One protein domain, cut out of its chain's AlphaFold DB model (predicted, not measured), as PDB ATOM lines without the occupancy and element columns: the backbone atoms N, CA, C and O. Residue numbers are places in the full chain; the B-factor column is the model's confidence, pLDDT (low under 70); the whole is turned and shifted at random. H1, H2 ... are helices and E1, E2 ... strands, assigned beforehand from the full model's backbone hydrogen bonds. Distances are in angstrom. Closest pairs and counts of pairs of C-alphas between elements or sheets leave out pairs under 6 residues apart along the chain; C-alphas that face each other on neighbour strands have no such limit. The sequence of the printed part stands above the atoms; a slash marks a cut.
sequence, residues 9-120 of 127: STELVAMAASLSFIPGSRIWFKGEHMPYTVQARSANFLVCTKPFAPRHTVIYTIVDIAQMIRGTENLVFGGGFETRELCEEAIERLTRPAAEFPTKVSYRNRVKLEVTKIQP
ATOM      1  N   SER A   9     197.312 160.448 175.181       53.88
ATOM      2  CA  SER A   9     197.938 159.552 176.156       53.88
ATOM      3  C   SER A   9     199.455 159.434 175.949       53.88
ATOM      4  O   SER A   9     200.203 159.355 176.920       53.88
ATOM      5  N   THR A  10     199.932 159.530 174.702       55.03
ATOM      6  CA  THR A  10     201.365 159.473 174.369       55.03
ATOM      7  C   THR A  10     202.081 160.775 174.753       55.03
ATOM      8  O   THR A  10     203.204 160.732 175.255       55.03
ATOM      9  N   GLU A  11     201.423 161.927 174.579       56.44
ATOM     10  CA  GLU A  11     201.937 163.235 175.018       56.44
ATOM     11  C   GLU A  11     202.085 163.301 176.542       56.44
ATOM     12  O   GLU A  11     203.129 163.716 177.042       56.44
ATOM     13  N   LEU A  12     201.079 162.827 177.289       52.03
ATOM     14  CA  LEU A  12     201.124 162.791 178.752       52.03
ATOM     15  C   LEU A  12     202.229 161.869 179.276       52.03
ATOM     16  O   LEU A  12     202.890 162.215 180.249       52.03
ATOM     17  N   VAL A  13     202.472 160.729 178.620       56.47
ATOM     18  CA  VAL A  13     203.573 159.821 178.976       56.47
ATOM     19  C   VAL A  13     204.932 160.435 178.638       56.47
ATOM     20  O   VAL A  13     205.838 160.326 179.451       56.47
ATOM     21  N   ALA A  14     205.091 161.121 177.501       55.09
ATOM     22  CA  ALA A  14     206.346 161.788 177.143       55.09
ATOM     23  C   ALA A  14     206.653 163.009 178.032       55.09
ATOM     24  O   ALA A  14     207.802 163.199 178.432       55.09
ATOM     25  N   MET A  15     205.632 163.797 178.394       55.50
ATOM     26  CA  MET A  15     205.746 164.909 179.345       55.50
ATOM     27  C   MET A  15     205.953 164.425 180.784       55.50
ATOM     28  O   MET A  15     206.774 164.988 181.492       55.50
ATOM     29  N   ALA A  16     205.281 163.363 181.234       52.31
ATOM     30  CA  ALA A  16     205.555 162.775 182.548       52.31
ATOM     31  C   ALA A  16     206.937 162.097 182.586       52.31
ATOM     32  O   ALA A  16     207.650 162.190 183.585       52.31
ATOM     33  N   ALA A  17     207.368 161.488 181.475       54.12
ATOM     34  CA  ALA A  17     208.706 160.928 181.311       54.12
ATOM     35  C   ALA A  17     209.801 161.997 181.199       54.12
ATOM     36  O   ALA A  17     210.970 161.664 181.386       54.12
ATOM     37  N   SER A  18     209.469 163.278 180.983       57.34
ATOM     38  CA  SER A  18     210.455 164.367 181.033       57.34
ATOM     39  C   SER A  18     211.133 164.479 182.401       57.34
ATOM     40  O   SER A  18     212.280 164.921 182.479       57.34
ATOM     41  N   LEU A  19     210.472 164.004 183.465       59.47
ATOM     42  CA  LEU A  19     211.060 163.843 184.798       59.47
ATOM     43  C   LEU A  19     212.014 162.636 184.885       59.47
ATOM     44  O   LEU A  19     212.949 162.650 185.680       59.47
ATOM     45  N   SER A  20     211.822 161.609 184.052       67.06
ATOM     46  CA  SER A  20     212.656 160.396 183.986       67.06
ATOM     47  C   SER A  20     213.835 160.505 183.003       67.06
ATOM     48  O   SER A  20     214.784 159.716 183.076       67.06
ATOM     49  N   PHE A  21     213.822 161.489 182.099       80.69
ATOM     50  CA  PHE A  21     214.899 161.765 181.140       80.69
ATOM     51  C   PHE A  21     216.037 162.597 181.749       80.69
ATOM     52  O   PHE A  21     216.410 163.648 181.233       80.69
ATOM     53  N   ILE A  22     216.606 162.132 182.859       87.88
ATOM     54  CA  ILE A  22     217.804 162.738 183.452       87.88
ATOM     55  C   ILE A  22     219.076 162.295 182.707       87.88
ATOM     56  O   ILE A  22     219.112 161.182 182.172       87.88
ATOM     57  N   PRO A  23     220.142 163.121 182.672       93.00
ATOM     58  CA  PRO A  23     221.446 162.676 182.190       93.00
ATOM     59  C   PRO A  23     221.883 161.371 182.872       93.00
ATOM     60  O   PRO A  23     221.765 161.227 184.087       93.00
ATOM     61  N   GLY A  24     222.359 160.411 182.079       92.25
ATOM     62  CA  GLY A  24     222.690 159.048 182.503       92.25
ATOM     63  C   GLY A  24     221.559 158.026 182.331       92.25
ATOM     64  O   GLY A  24     221.840 156.827 182.296       92.25
ATOM     65  N   SER A  25     220.301 158.457 182.167       91.88
ATOM     66  CA  SER A  25     219.198 157.547 181.831       91.88
ATOM     67  C   SER A  25     219.419 156.896 180.466       91.88
ATOM     68  O   SER A  25     219.961 157.509 179.545       91.88
ATOM     69  N   ARG A  26     218.953 155.656 180.311       92.94
ATOM     70  CA  ARG A  26     218.980 154.916 179.045       92.94
ATOM     71  C   ARG A  26     217.585 154.839 178.445       92.94
ATOM     72  O   ARG A  26     216.635 154.476 179.134       92.94
ATOM     73  N   ILE A  27     217.477 155.148 177.160       92.75
ATOM     74  CA  ILE A  27     216.225 155.174 176.408       92.75
ATOM     75  C   ILE A  27     216.313 154.155 175.278       92.75
ATOM     76  O   ILE A  27     217.239 154.191 174.466       92.75
ATOM     77  N   TRP A  28     215.328 153.266 175.201       93.12
ATOM     78  CA  TRP A  28     215.123 152.395 174.053       93.12
ATOM     79  C   TRP A  28     214.067 153.020 173.155       93.12
ATOM     80  O   TRP A  28     212.941 153.282 173.586       93.12
ATOM     81  N   PHE A  29     214.435 153.247 171.898       92.81
ATOM     82  CA  PHE A  29     213.494 153.666 170.870       92.81
ATOM     83  C   PHE A  29     212.973 152.448 170.113       92.81
ATOM     84  O   PHE A  29     213.683 151.457 169.925       92.81
ATOM     85  N   LYS A  30     211.732 152.523 169.638       91.44
ATOM     86  CA  LYS A  30     211.146 151.477 168.799       91.44
ATOM     87  C   LYS A  30     212.001 151.257 167.546       91.44
ATOM     88  O   LYS A  30     212.412 152.214 166.891       91.44
ATOM     89  N   GLY A  31     212.270 149.990 167.233       90.06
ATOM     90  CA  GLY A  31     213.101 149.587 166.094       90.06
ATOM     91  C   GLY A  31     214.615 149.659 166.334       90.06
ATOM     92  O   GLY A  31     215.375 149.248 165.465       90.06
ATOM     93  N   GLU A  32     215.071 150.132 167.498       90.94
ATOM     94  CA  GLU A  32     216.490 150.142 167.872       90.94
ATOM     95  C   GLU A  32     216.788 149.002 168.854       90.94
ATOM     96  O   GLU A  32     216.084 148.820 169.848       90.94
ATOM     97  N   HIS A  33     217.859 148.245 168.605       89.19
ATOM     98  CA  HIS A  33     218.270 147.149 169.491       89.19
ATOM     99  C   HIS A  33     219.018 147.647 170.741       89.19
ATOM    100  O   HIS A  33     218.859 147.106 171.834       89.19
ATOM    101  N   MET A  34     219.851 148.681 170.586       91.25
ATOM    102  CA  MET A  34     220.652 149.245 171.676       91.25
ATOM    103  C   MET A  34     220.022 150.527 172.227       91.25
ATOM    104  O   MET A  34     219.514 151.331 171.440       91.25
ATOM    105  N   PRO A  35     220.091 150.757 173.552       93.56
ATOM    106  CA  PRO A  35     219.654 152.017 174.130       93.56
ATOM    107  C   PRO A  35     220.575 153.170 173.743       93.56
ATOM    108  O   PRO A  35     221.768 152.983 173.495       93.56
ATOM    109  N   TYR A  36     220.024 154.375 173.812       95.19
ATOM    110  CA  TYR A  36     220.784 155.615 173.849       95.19
ATOM    111  C   TYR A  36     220.851 156.126 175.289       95.19
ATOM    112  O   TYR A  36     219.863 156.078 176.018       95.19
ATOM    113  N   THR A  37     222.008 156.631 175.697       95.00
ATOM    114  CA  THR A  37     222.212 157.299 176.983       95.00
ATOM    115  C   THR A  37     221.923 158.786 176.826       95.00
ATOM    116  O   THR A  37     222.465 159.421 175.923       95.00
ATOM    117  N   VAL A  38     221.097 159.355 177.701       95.25
ATOM    118  CA  VAL A  38     220.880 160.806 177.780       95.25
ATOM    119  C   VAL A  38     222.163 161.459 178.288       95.25
ATOM    120  O   VAL A  38     222.606 161.150 179.392       95.25
ATOM    121  N   GLN A  39     222.755 162.353 177.504       95.12
ATOM    122  CA  GLN A  39     223.965 163.087 177.890       95.12
ATOM    123  C   GLN A  39     223.623 164.466 178.453       95.12
ATOM    124  O   GLN A  39     224.142 164.854 179.495       95.12
ATOM    125  N   ALA A  40     222.693 165.166 177.803       94.19
ATOM    126  CA  ALA A  40     222.250 166.499 178.194       94.19
ATOM    127  C   ALA A  40     220.745 166.673 177.940       94.19
ATOM    128  O   ALA A  40     220.158 165.978 177.102       94.19
ATOM    129  N   ARG A  41     220.115 167.599 178.674       93.50
ATOM    130  CA  ARG A  41     218.684 167.908 178.549       93.50
ATOM    131  C   ARG A  41     218.388 169.392 178.746       93.50
ATOM    132  O   ARG A  41     219.060 170.058 179.527       93.50
ATOM    133  N   SER A  42     217.305 169.854 178.135       91.25
ATOM    134  CA  SER A  42     216.605 171.098 178.470       91.25
ATOM    135  C   SER A  42     215.123 170.816 178.738       91.25
ATOM    136  O   SER A  42     214.738 169.667 178.963       91.25
ATOM    137  N   ALA A  43     214.284 171.854 178.742       87.38
ATOM    138  CA  ALA A  43     212.835 171.700 178.858       87.38
ATOM    139  C   ALA A  43     212.234 170.881 177.700       87.38
ATOM    140  O   ALA A  43     211.379 170.037 177.938       87.38
ATOM    141  N   ASN A  44     212.712 171.107 176.470       88.88
ATOM    142  CA  ASN A  44     212.117 170.526 175.259       88.88
ATOM    143  C   ASN A  44     213.067 169.617 174.477       88.88
ATOM    144  O   ASN A  44     212.607 168.900 173.594       88.88
ATOM    145  N   PHE A  45     214.368 169.633 174.777       92.50
ATOM    146  CA  PHE A  45     215.357 168.876 174.016       92.50
ATOM    147  C   PHE A  45     216.117 167.877 174.877       92.50
ATOM    148  O   PHE A  45     216.473 168.173 176.017       92.50
ATOM    149  N   LEU A  46     216.428 166.722 174.293       94.62
ATOM    150  CA  LEU A  46     217.412 165.778 174.820       94.62
ATOM    151  C   LEU A  46     218.498 165.556 173.774       94.62
ATOM    152  O   LEU A  46     218.200 165.427 172.586       94.62
ATOM    153  N   VAL A  47     219.740 165.428 174.227       95.19
ATOM    154  CA  VAL A  47     220.844 164.920 173.411       95.19
ATOM    155  C   VAL A  47     221.226 163.558 173.961       95.19
ATOM    156  O   VAL A  47     221.559 163.422 175.142       95.19
ATOM    157  N   CYS A  48     221.130 162.530 173.120       95.38
ATOM    158  CA  CYS A  48     221.390 161.155 173.517       95.38
ATOM    159  C   CYS A  48     222.445 160.518 172.617       95.38
ATOM    160  O   CYS A  48     222.452 160.752 171.410       95.38
ATOM    161  N   THR A  49     223.293 159.666 173.186       95.12
ATOM    162  CA  THR A  49     224.363 158.984 172.449       95.12
ATOM    163  C   THR A  49     224.378 157.489 172.731       95.12
ATOM    164  O   THR A  49     223.999 157.031 173.808       95.12
ATOM    165  N   LYS A  50     224.823 156.702 171.754       92.25
ATOM    166  CA  LYS A  50     225.158 155.285 171.918       92.25
ATOM    167  C   LYS A  50     226.560 155.023 171.355       92.25
ATOM    168  O   LYS A  50     226.959 155.694 170.397       92.25
ATOM    169  N   PRO A  51     227.318 154.077 171.934       87.25
ATOM    170  CA  PRO A  51     228.673 153.787 171.480       87.25
ATOM    171  C   PRO A  51     228.674 153.269 170.036       87.25
ATOM    172  O   PRO A  51     227.790 152.503 169.643       87.25
ATOM    173  N   PHE A  52     229.681 153.672 169.261       84.69
ATOM    174  CA  PHE A  52     229.950 153.170 167.915       84.69
ATOM    175  C   PHE A  52     231.355 152.555 167.868       84.69
ATOM    176  O   PHE A  52     232.231 152.943 168.635       84.69
ATOM    177  N   ALA A  53     231.556 151.536 167.027       71.75
ATOM    178  CA  ALA A  53     232.765 150.702 167.040       71.75
ATOM    179  C   ALA A  53     234.104 151.452 166.813       71.75
ATOM    180  O   ALA A  53     235.107 151.045 167.406       71.75
ATOM    181  N   PRO A  54     234.183 152.530 166.006       73.50
ATOM    182  CA  PRO A  54     235.384 153.352 165.916       73.50
ATOM    183  C   PRO A  54     235.622 154.147 167.209       73.50
ATOM    184  O   PRO A  54     234.717 154.788 167.749       73.50
ATOM    185  N   ARG A  55     236.872 154.138 167.686       66.69
ATOM    186  CA  ARG A  55     237.297 154.906 168.868       66.69
ATOM    187  C   ARG A  55     236.993 156.395 168.665       66.69
ATOM    188  O   ARG A  55     237.198 156.913 167.575       66.69
ATOM    189  N   HIS A  56     236.539 157.061 169.726       70.06
ATOM    190  CA  HIS A  56     236.188 158.491 169.736       70.06
ATOM    191  C   HIS A  56     235.015 158.890 168.828       70.06
ATOM    192  O   HIS A  56     234.900 160.057 168.483       70.06
ATOM    193  N   THR A  57     234.133 157.958 168.452       80.56
ATOM    194  CA  THR A  57     232.904 158.291 167.715       80.56
ATOM    195  C   THR A  57     231.678 157.724 168.415       80.56
ATOM    196  O   THR A  57     231.715 156.642 169.007       80.56
ATOM    197  N   VAL A  58     230.572 158.458 168.348       87.00
ATOM    198  CA  VAL A  58     229.281 158.035 168.892       87.00
ATOM    199  C   VAL A  58     228.201 158.182 167.834       87.00
ATOM    200  O   VAL A  58     228.272 159.051 166.967       87.00
ATOM    201  N   ILE A  59     227.163 157.354 167.925       92.25
ATOM    202  CA  ILE A  59     225.912 157.644 167.226       92.25
ATOM    203  C   ILE A  59     225.075 158.490 168.173       92.25
ATOM    204  O   ILE A  59     224.780 158.061 169.290       92.25
ATOM    205  N   TYR A  60     224.678 159.675 167.726       93.75
ATOM    206  CA  TYR A  60     223.846 160.580 168.503       93.75
ATOM    207  C   TYR A  60     222.436 160.686 167.919       93.75
ATOM    208  O   TYR A  60     222.187 160.382 166.752       93.75
ATOM    209  N   THR A  61     221.505 161.136 168.746       94.88
ATOM    210  CA  THR A  61     220.188 161.596 168.318       94.88
ATOM    211  C   THR A  61     219.766 162.751 169.213       94.88
ATOM    212  O   THR A  61     219.948 162.712 170.430       94.88
ATOM    213  N   ILE A  62     219.180 163.772 168.605       95.25
ATOM    214  CA  ILE A  62     218.491 164.854 169.297       95.25
ATOM    215  C   ILE A  62     217.021 164.464 169.371       95.25
ATOM    216  O   ILE A  62     216.450 164.013 168.376       95.25
ATOM    217  N   VAL A  63     216.415 164.610 170.539       94.62
ATOM    218  CA  VAL A  63     214.975 164.448 170.751       94.62
ATOM    219  C   VAL A  63     214.380 165.833 170.943       94.62
ATOM    220  O   VAL A  63     214.866 166.581 171.782       94.62
ATOM    221  N   ASP A  64     213.337 166.153 170.188       93.12
ATOM    222  CA  ASP A  64     212.480 167.315 170.410       93.12
ATOM    223  C   ASP A  64     211.150 166.809 170.976       93.12
ATOM    224  O   ASP A  64     210.349 166.186 170.272       93.12
ATOM    225  N   ILE A  65     210.961 167.033 172.276       89.62
ATOM    226  CA  ILE A  65     209.792 166.596 173.040       89.62
ATOM    227  C   ILE A  65     208.558 167.385 172.598       89.62
ATOM    228  O   ILE A  65     207.488 166.804 172.452       89.62
ATOM    229  N   ALA A  66     208.705 168.684 172.321       88.31
ATOM    230  CA  ALA A  66     207.590 169.536 171.919       88.31
ATOM    231  C   ALA A  66     207.021 169.122 170.555       88.31
ATOM    232  O   ALA A  66     205.814 169.170 170.337       88.31
ATOM    233  N   GLN A  67     207.886 168.681 169.640       89.75
ATOM    234  CA  GLN A  67     207.479 168.179 168.327       89.75
ATOM    235  C   GLN A  67     207.260 166.658 168.288       89.75
ATOM    236  O   GLN A  67     206.832 166.142 167.254       89.75
ATOM    237  N   MET A  68     207.549 165.933 169.375       90.94
ATOM    238  CA  MET A  68     207.498 164.467 169.450       90.94
ATOM    239  C   MET A  68     208.283 163.784 168.314       90.94
ATOM    240  O   MET A  68     207.829 162.815 167.695       90.94
ATOM    241  N   ILE A  69     209.488 164.287 168.033       93.69
ATOM    242  CA  ILE A  69     210.396 163.761 167.002       93.69
ATOM    243  C   ILE A  69     211.792 163.511 167.566       93.69
ATOM    244  O   ILE A  69     212.205 164.102 168.560       93.69
ATOM    245  N   ARG A  70     212.555 162.658 166.884       95.12
ATOM    246  CA  ARG A  70     213.995 162.497 167.108       95.12
ATOM    247  C   ARG A  70     214.753 162.462 165.787       95.12
ATOM    248  O   ARG A  70     214.207 162.000 164.786       95.12
ATOM    249  N   GLY A  71     215.997 162.921 165.771       94.19
ATOM    250  CA  GLY A  71     216.802 162.966 164.553       94.19
ATOM    251  C   GLY A  71     218.190 163.567 164.743       94.19
ATOM    252  O   GLY A  71     218.618 163.819 165.867       94.19
ATOM    253  N   THR A  72     218.897 163.797 163.639       92.94
ATOM    254  CA  THR A  72     220.211 164.464 163.661       92.94
ATOM    255  C   THR A  72     220.058 165.979 163.780       92.94
ATOM    256  O   THR A  72     218.979 166.524 163.537       92.94
ATOM    257  N   GLU A  73     221.150 166.678 164.082       90.94
ATOM    258  CA  GLU A  73     221.206 168.137 163.944       90.94
ATOM    259  C   GLU A  73     221.048 168.524 162.460       90.94
ATOM    260  O   GLU A  73     221.348 167.731 161.559       90.94
ATOM    261  N   ASN A  74     220.531 169.723 162.183       89.69
ATOM    262  CA  ASN A  74     220.389 170.257 160.825       89.69
ATOM    263  C   ASN A  74     221.668 170.913 160.271       89.69
ATOM    264  O   ASN A  74     221.659 171.354 159.120       89.69
ATOM    265  N   LEU A  75     222.735 171.005 161.065       84.12
ATOM    266  CA  LEU A  75     224.007 171.605 160.667       84.12
ATOM    267  C   LEU A  75     224.858 170.613 159.855       84.12
ATOM    268  O   LEU A  75     224.956 169.437 160.194       84.12
ATOM    269  N   VAL A  76     225.478 171.096 158.770       64.19
ATOM    270  CA  VAL A  76     226.313 170.280 157.856       64.19
ATOM    271  C   VAL A  76     227.682 169.956 158.469       64.19
ATOM    272  O   VAL A  76     228.226 168.886 158.221       64.19
ATOM    273  N   PHE A  77     228.201 170.848 159.315       64.19
ATOM    274  CA  PHE A  77     229.431 170.671 160.091       64.19
ATOM    275  C   PHE A  77     229.089 170.747 161.583       64.19
ATOM    276  O   PHE A  77     229.351 171.757 162.230       64.19
ATOM    277  N   GLY A  78     228.386 169.723 162.081       63.06
ATOM    278  CA  GLY A  78     227.865 169.675 163.453       63.06
ATOM    279  C   GLY A  78     228.935 169.904 164.527       63.06
ATOM    280  O   GLY A  78     230.123 169.704 164.292       63.06
ATOM    281  N   GLY A  79     228.511 170.317 165.721       69.81
ATOM    282  CA  GLY A  79     229.423 170.736 166.796       69.81
ATOM    283  C   GLY A  79     229.905 169.624 167.733       69.81
ATOM    284  O   GLY A  79     230.150 169.918 168.895       69.81
ATOM    285  N   GLY A  80     230.000 168.379 167.255       82.31
ATOM    286  CA  GLY A  80     230.419 167.216 168.053       82.31
ATOM    287  C   GLY A  80     229.377 166.737 169.076       82.31
ATOM    288  O   GLY A  80     228.507 167.485 169.513       82.31
ATOM    289  N   PHE A  81     229.446 165.452 169.432       91.25
ATOM    290  CA  PHE A  81     228.554 164.783 170.401       91.25
ATOM    291  C   PHE A  81     229.287 163.728 171.248       91.25
ATOM    292  O   PHE A  81     228.667 162.941 171.961       91.25
ATOM    293  N   GLU A  82     230.611 163.664 171.144       90.44
ATOM    294  CA  GLU A  82     231.453 162.604 171.695       90.44
ATOM    295  C   GLU A  82     231.598 162.700 173.216       90.44
ATOM    296  O   GLU A  82     231.790 161.680 173.880       90.44
ATOM    297  N   THR A  83     231.500 163.913 173.765       90.94
ATOM    298  CA  THR A  83     231.602 164.185 175.203       90.94
ATOM    299  C   THR A  83     230.326 164.825 175.734       90.94
ATOM    300  O   THR A  83     229.465 165.289 174.979       90.94
ATOM    301  N   ARG A  84     230.188 164.835 177.061       91.62
ATOM    302  CA  ARG A  84     229.032 165.436 177.720       91.62
ATOM    303  C   ARG A  84     229.001 166.950 177.524       91.62
ATOM    304  O   ARG A  84     227.935 167.490 177.264       91.62
ATOM    305  N   GLU A  85     230.159 167.592 177.579       92.94
ATOM    306  CA  GLU A  85     230.328 169.034 177.402       92.94
ATOM    307  C   GLU A  85     229.834 169.455 176.011       92.94
ATOM    308  O   GLU A  85     229.009 170.354 175.891       92.94
ATOM    309  N   LEU A  86     230.211 168.709 174.964       92.81
ATOM    310  CA  LEU A  86     229.718 168.941 173.601       92.81
ATOM    311  C   LEU A  86     228.197 168.744 173.486       92.81
ATOM    312  O   LEU A  86     227.515 169.469 172.759       92.81
ATOM    313  N   CYS A  87     227.634 167.783 174.224       94.19
ATOM    314  CA  CYS A  87     226.185 167.588 174.275       94.19
ATOM    315  C   CYS A  87     225.463 168.740 174.993       94.19
ATOM    316  O   CYS A  87     224.345 169.089 174.610       94.19
ATOM    317  N   GLU A  88     226.073 169.324 176.026       93.56
ATOM    318  CA  GLU A  88     225.551 170.492 176.744       93.56
ATOM    319  C   GLU A  88     225.607 171.748 175.856       93.56
ATOM    320  O   GLU A  88     224.594 172.436 175.721       93.56
ATOM    321  N   GLU A  89     226.698 171.965 175.118       92.62
ATOM    322  CA  GLU A  89     226.781 173.016 174.091       92.62
ATOM    323  C   GLU A  89     225.719 172.840 172.995       92.62
ATOM    324  O   GLU A  89     225.106 173.808 172.538       92.62
ATOM    325  N   ALA A  90     225.454 171.601 172.570       91.81
ATOM    326  CA  ALA A  90     224.391 171.320 171.609       91.81
ATOM    327  C   ALA A  90     223.007 171.694 172.166       91.81
ATOM    328  O   ALA A  90     222.186 172.246 171.431       91.81
ATOM    329  N   ILE A  91     222.751 171.455 173.458       92.94
ATOM    330  CA  ILE A  91     221.523 171.917 174.113       92.94
ATOM    331  C   ILE A  91     221.424 173.443 174.067       92.94
ATOM    332  O   ILE A  91     220.363 173.947 173.705       92.94
ATOM    333  N   GLU A  92     222.496 174.175 174.373       91.00
ATOM    334  CA  GLU A  92     222.497 175.640 174.279       91.00
ATOM    335  C   GLU A  92     222.200 176.125 172.858       91.00
ATOM    336  O   GLU A  92     221.408 177.047 172.665       91.00
ATOM    337  N   ARG A  93     222.788 175.488 171.838       89.62
ATOM    338  CA  ARG A  93     222.501 175.818 170.433       89.62
ATOM    339  C   ARG A  93     221.036 175.568 170.072       89.62
ATOM    340  O   ARG A  93     220.455 176.380 169.359       89.62
ATOM    341  N   LEU A  94     220.450 174.467 170.546       89.50
ATOM    342  CA  LEU A  94     219.062 174.075 170.264       89.50
ATOM    343  C   LEU A  94     218.024 174.942 170.989       89.50
ATOM    344  O   LEU A  94     216.894 175.061 170.520       89.50
ATOM    345  N   THR A  95     218.371 175.514 172.144       89.75
ATOM    346  CA  THR A  95     217.454 176.348 172.937       89.75
ATOM    347  C   THR A  95     217.501 177.822 172.562       89.75
ATOM    348  O   THR A  95     216.579 178.560 172.918       89.75
ATOM    349  N   ARG A  96     218.537 178.266 171.838       86.00
ATOM    350  CA  ARG A  96     218.615 179.642 171.340       86.00
ATOM    351  C   ARG A  96     217.436 179.972 170.415       86.00
ATOM    352  O   ARG A  96     216.959 179.107 169.677       86.00
ATOM    353  N   PRO A  97     216.963 181.231 170.414       78.06
ATOM    354  CA  PRO A  97     215.905 181.659 169.513       78.06
ATOM    355  C   PRO A  97     216.277 181.405 168.050       78.06
ATOM    356  O   PRO A  97     217.352 181.785 167.583       78.06
ATOM    357  N   ALA A  98     215.344 180.824 167.296       69.75
ATOM    358  CA  ALA A  98     215.561 180.445 165.898       69.75
ATOM    359  C   ALA A  98     215.928 181.623 164.970       69.75
ATOM    360  O   ALA A  98     216.421 181.388 163.868       69.75
ATOM    361  N   ALA A  99     215.678 182.866 165.396       67.62
ATOM    362  CA  ALA A  99     216.010 184.080 164.655       67.62
ATOM    363  C   ALA A  99     217.520 184.379 164.606       67.62
ATOM    364  O   ALA A  99     217.963 185.048 163.679       67.62
ATOM    365  N   GLU A 100     218.303 183.880 165.567       66.62
ATOM    366  CA  GLU A 100     219.748 184.135 165.643       66.62
ATOM    367  C   GLU A 100     220.552 182.984 165.032       66.62
ATOM    368  O   GLU A 100     221.415 183.205 164.188       66.62
ATOM    369  N   PHE A 101     220.229 181.741 165.411       67.38
ATOM    370  CA  PHE A 101     220.845 180.528 164.872       67.38
ATOM    371  C   PHE A 101     219.801 179.401 164.831       67.38
ATOM    372  O   PHE A 101     219.411 178.898 165.882       67.38
ATOM    373  N   PRO A 102     219.325 178.971 163.647       73.69
ATOM    374  CA  PRO A 102     218.187 178.060 163.527       73.69
ATOM    375  C   PRO A 102     218.589 176.587 163.719       73.69
ATOM    376  O   PRO A 102     218.224 175.731 162.901       73.69
ATOM    377  N   THR A 103     219.360 176.282 164.762       85.94
ATOM    378  CA  THR A 103     219.741 174.908 165.099       85.94
ATOM    379  C   THR A 103     218.509 174.149 165.576       85.94
ATOM    380  O   THR A 103     217.782 174.595 166.459       85.94
ATOM    381  N   LYS A 104     218.235 173.005 164.953       90.00
ATOM    382  CA  LYS A 104     217.055 172.176 165.221       90.00
ATOM    383  C   LYS A 104     217.281 170.743 164.767       90.00
ATOM    384  O   LYS A 104     218.244 170.431 164.064       90.00
ATOM    385  N   VAL A 105     216.330 169.877 165.101       90.81
ATOM    386  CA  VAL A 105     216.266 168.535 164.519       90.81
ATOM    387  C   VAL A 105     216.080 168.646 163.001       90.81
ATOM    388  O   VAL A 105     215.184 169.339 162.510       90.81
ATOM    389  N   SER A 106     216.940 167.960 162.251       90.94
ATOM    390  CA  SER A 106     216.945 167.928 160.790       90.94
ATOM    391  C   SER A 106     215.581 167.544 160.221       90.94
ATOM    392  O   SER A 106     214.977 166.555 160.626       90.94
ATOM    393  N   TYR A 107     215.109 168.286 159.215       87.75
ATOM    394  CA  TYR A 107     213.870 167.942 158.511       87.75
ATOM    395  C   TYR A 107     214.001 166.641 157.706       87.75
ATOM    396  O   TYR A 107     213.038 165.887 157.596       87.75
ATOM    397  N   ARG A 108     215.194 166.387 157.146       88.44
ATOM    398  CA  ARG A 108     215.476 165.223 156.291       88.44
ATOM    399  C   ARG A 108     215.762 163.964 157.107       88.44
ATOM    400  O   ARG A 108     215.400 162.875 156.685       88.44
ATOM    401  N   ASN A 109     216.372 164.129 158.281       90.44
ATOM    402  CA  ASN A 109     216.885 163.028 159.097       90.44
ATOM    403  C   ASN A 109     216.168 162.979 160.451       90.44
ATOM    404  O   ASN A 109     216.805 163.105 161.499       90.44
ATOM    405  N   ARG A 110     214.838 162.832 160.428       94.25
ATOM    406  CA  ARG A 110     214.007 162.712 161.633       94.25
ATOM    407  C   ARG A 110     212.937 161.641 161.505       94.25
ATOM    408  O   ARG A 110     212.435 161.373 160.418       94.25
ATOM    409  N   VAL A 111     212.549 161.095 162.647       94.25
ATOM    410  CA  VAL A 111     211.465 160.123 162.809       94.25
ATOM    411  C   VAL A 111     210.604 160.501 164.015       94.25
ATOM    412  O   VAL A 111     211.003 161.336 164.829       94.25
ATOM    413  N   LYS A 112     209.418 159.898 164.139       94.06
ATOM    414  CA  LYS A 112     208.569 160.076 165.327       94.06
ATOM    415  C   LYS A 112     209.284 159.566 166.582       94.06
ATOM    416  O   LYS A 112     210.029 158.585 166.534       94.06
ATOM    417  N   LEU A 113     209.048 160.234 167.705       92.19
ATOM    418  CA  LEU A 113     209.530 159.802 169.008       92.19
ATOM    419  C   LEU A 113     208.658 158.649 169.522       92.19
ATOM    420  O   LEU A 113     207.557 158.862 170.015       92.19
ATOM    421  N   GLU A 114     209.169 157.426 169.412       91.38
ATOM    422  CA  GLU A 114     208.532 156.222 169.952       91.38
ATOM    423  C   GLU A 114     209.481 155.562 170.958       91.38
ATOM    424  O   GLU A 114     210.470 154.934 170.573       91.38
ATOM    425  N   VAL A 115     209.195 155.729 172.250       89.94
ATOM    426  CA  VAL A 115     209.987 155.173 173.357       89.94
ATOM    427  C   VAL A 115     209.344 153.875 173.838       89.94
ATOM    428  O   VAL A 115     208.150 153.843 174.116       89.94
ATOM    429  N   THR A 116     210.130 152.803 173.938       89.94
ATOM    430  CA  THR A 116     209.656 151.483 174.391       89.94
ATOM    431  C   THR A 116     210.034 151.185 175.835       89.94
ATOM    432  O   THR A 116     209.302 150.488 176.532       89.94
ATOM    433  N   LYS A 117     211.180 151.696 176.293       88.69
ATOM    434  CA  LYS A 117     211.677 151.499 177.656       88.69
ATOM    435  C   LYS A 117     212.559 152.666 178.074       88.69
ATOM    436  O   LYS A 117     213.332 153.185 177.268       88.69
ATOM    437  N   ILE A 118     212.484 153.023 179.352       89.19
ATOM    438  CA  ILE A 118     213.385 153.977 180.000       89.19
ATOM    439  C   ILE A 118     213.984 153.284 181.220       89.19
ATOM    440  O   ILE A 118     213.267 152.634 181.974       89.19
ATOM    441  N   GLN A 119     215.295 153.404 181.397       88.81
ATOM    442  CA  GLN A 119     215.993 153.021 182.619       88.81
ATOM    443  C   GLN A 119     216.608 154.290 183.225       88.81
ATOM    444  O   GLN A 119     217.517 154.857 182.611       88.81
ATOM    445  N   PRO A 120     216.130 154.753 184.390       84.81
ATOM    446  CA  PRO A 120     216.701 155.887 185.101       84.81
ATOM    447  C   PRO A 120     218.170 155.676 185.488       84.81
ATOM    448  O   PRO A 120     218.622 154.553 185.735       84.81
TER     449      PRO A 120
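AT A GLANCE: This is residues 9 to 120 of the 127 residues of an uncharacterized protein of Sinobacteraceae bacterium (UniProt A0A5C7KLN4). A seven-stranded antiparallel sheet, strongly twisted and curled like part of a barrel, has helix H2 packed over E2, E3 and E4, while the small helix H1 only grazes the sheet near edge strand E7. The sheet's order is E6, E5, E4, E3, E2, E1, E7. The printed part has 112 residues with two named helices and seven named strands, in the order H1 E1 E2 E3 E4 E5 H2 E6 E7, a mixed class. It is compact, with a radius of gyration of the C-alphas of 13.2 A, and spans 36 by 34 by 25 A.

IN THESE COORDINATES: The strands are E1, residues 26 to 29; E2, 36 to 41; E3, 45 to 51, 20.3 A long; E4, 58 to 64, 19.3 A; E5, 69 to 73; E6, 105 to 112; and E7, 115 to 119, ending at C-alpha 119 (215.993, 153.021, 182.619). H1, residues 9 to 17, begins at C-alpha 9 (197.938, 159.552, 176.156). H2, residues 84 to 95, is 16.6 A long.

HOW THE PARTS SIT: E1 to E5 form a meander, each strand the antiparallel neighbour of the one before. In the hairpin E3 and E4, N 48 and O 61 are 2.9 A apart, within hydrogen-bond range. At the edges, N 106 of E6 and O 72 of E5 are 2.8 A apart, and N 28 of E1 and O 117 of E7 2.9 A. E6 bends by 112 degrees at residue 108. H2 is on the sheet at a height of 8.3 A, in two layers, a helix on one face; its closest C-alphas to E2 are Glu 88 and Ala 40, 5.4 A. Every O i to N i+4 pair is within hydrogen-bond range in H1 and H2.

THE WHOLE: The C-alphas farthest apart, of Ser 9 and Arg 55, are 40.3 A apart. The printed part has no cut and no long link. Its mean pLDDT is 84.6; residues 9 to 20, 55, 76 to 79 and 98 to 101 are under 70.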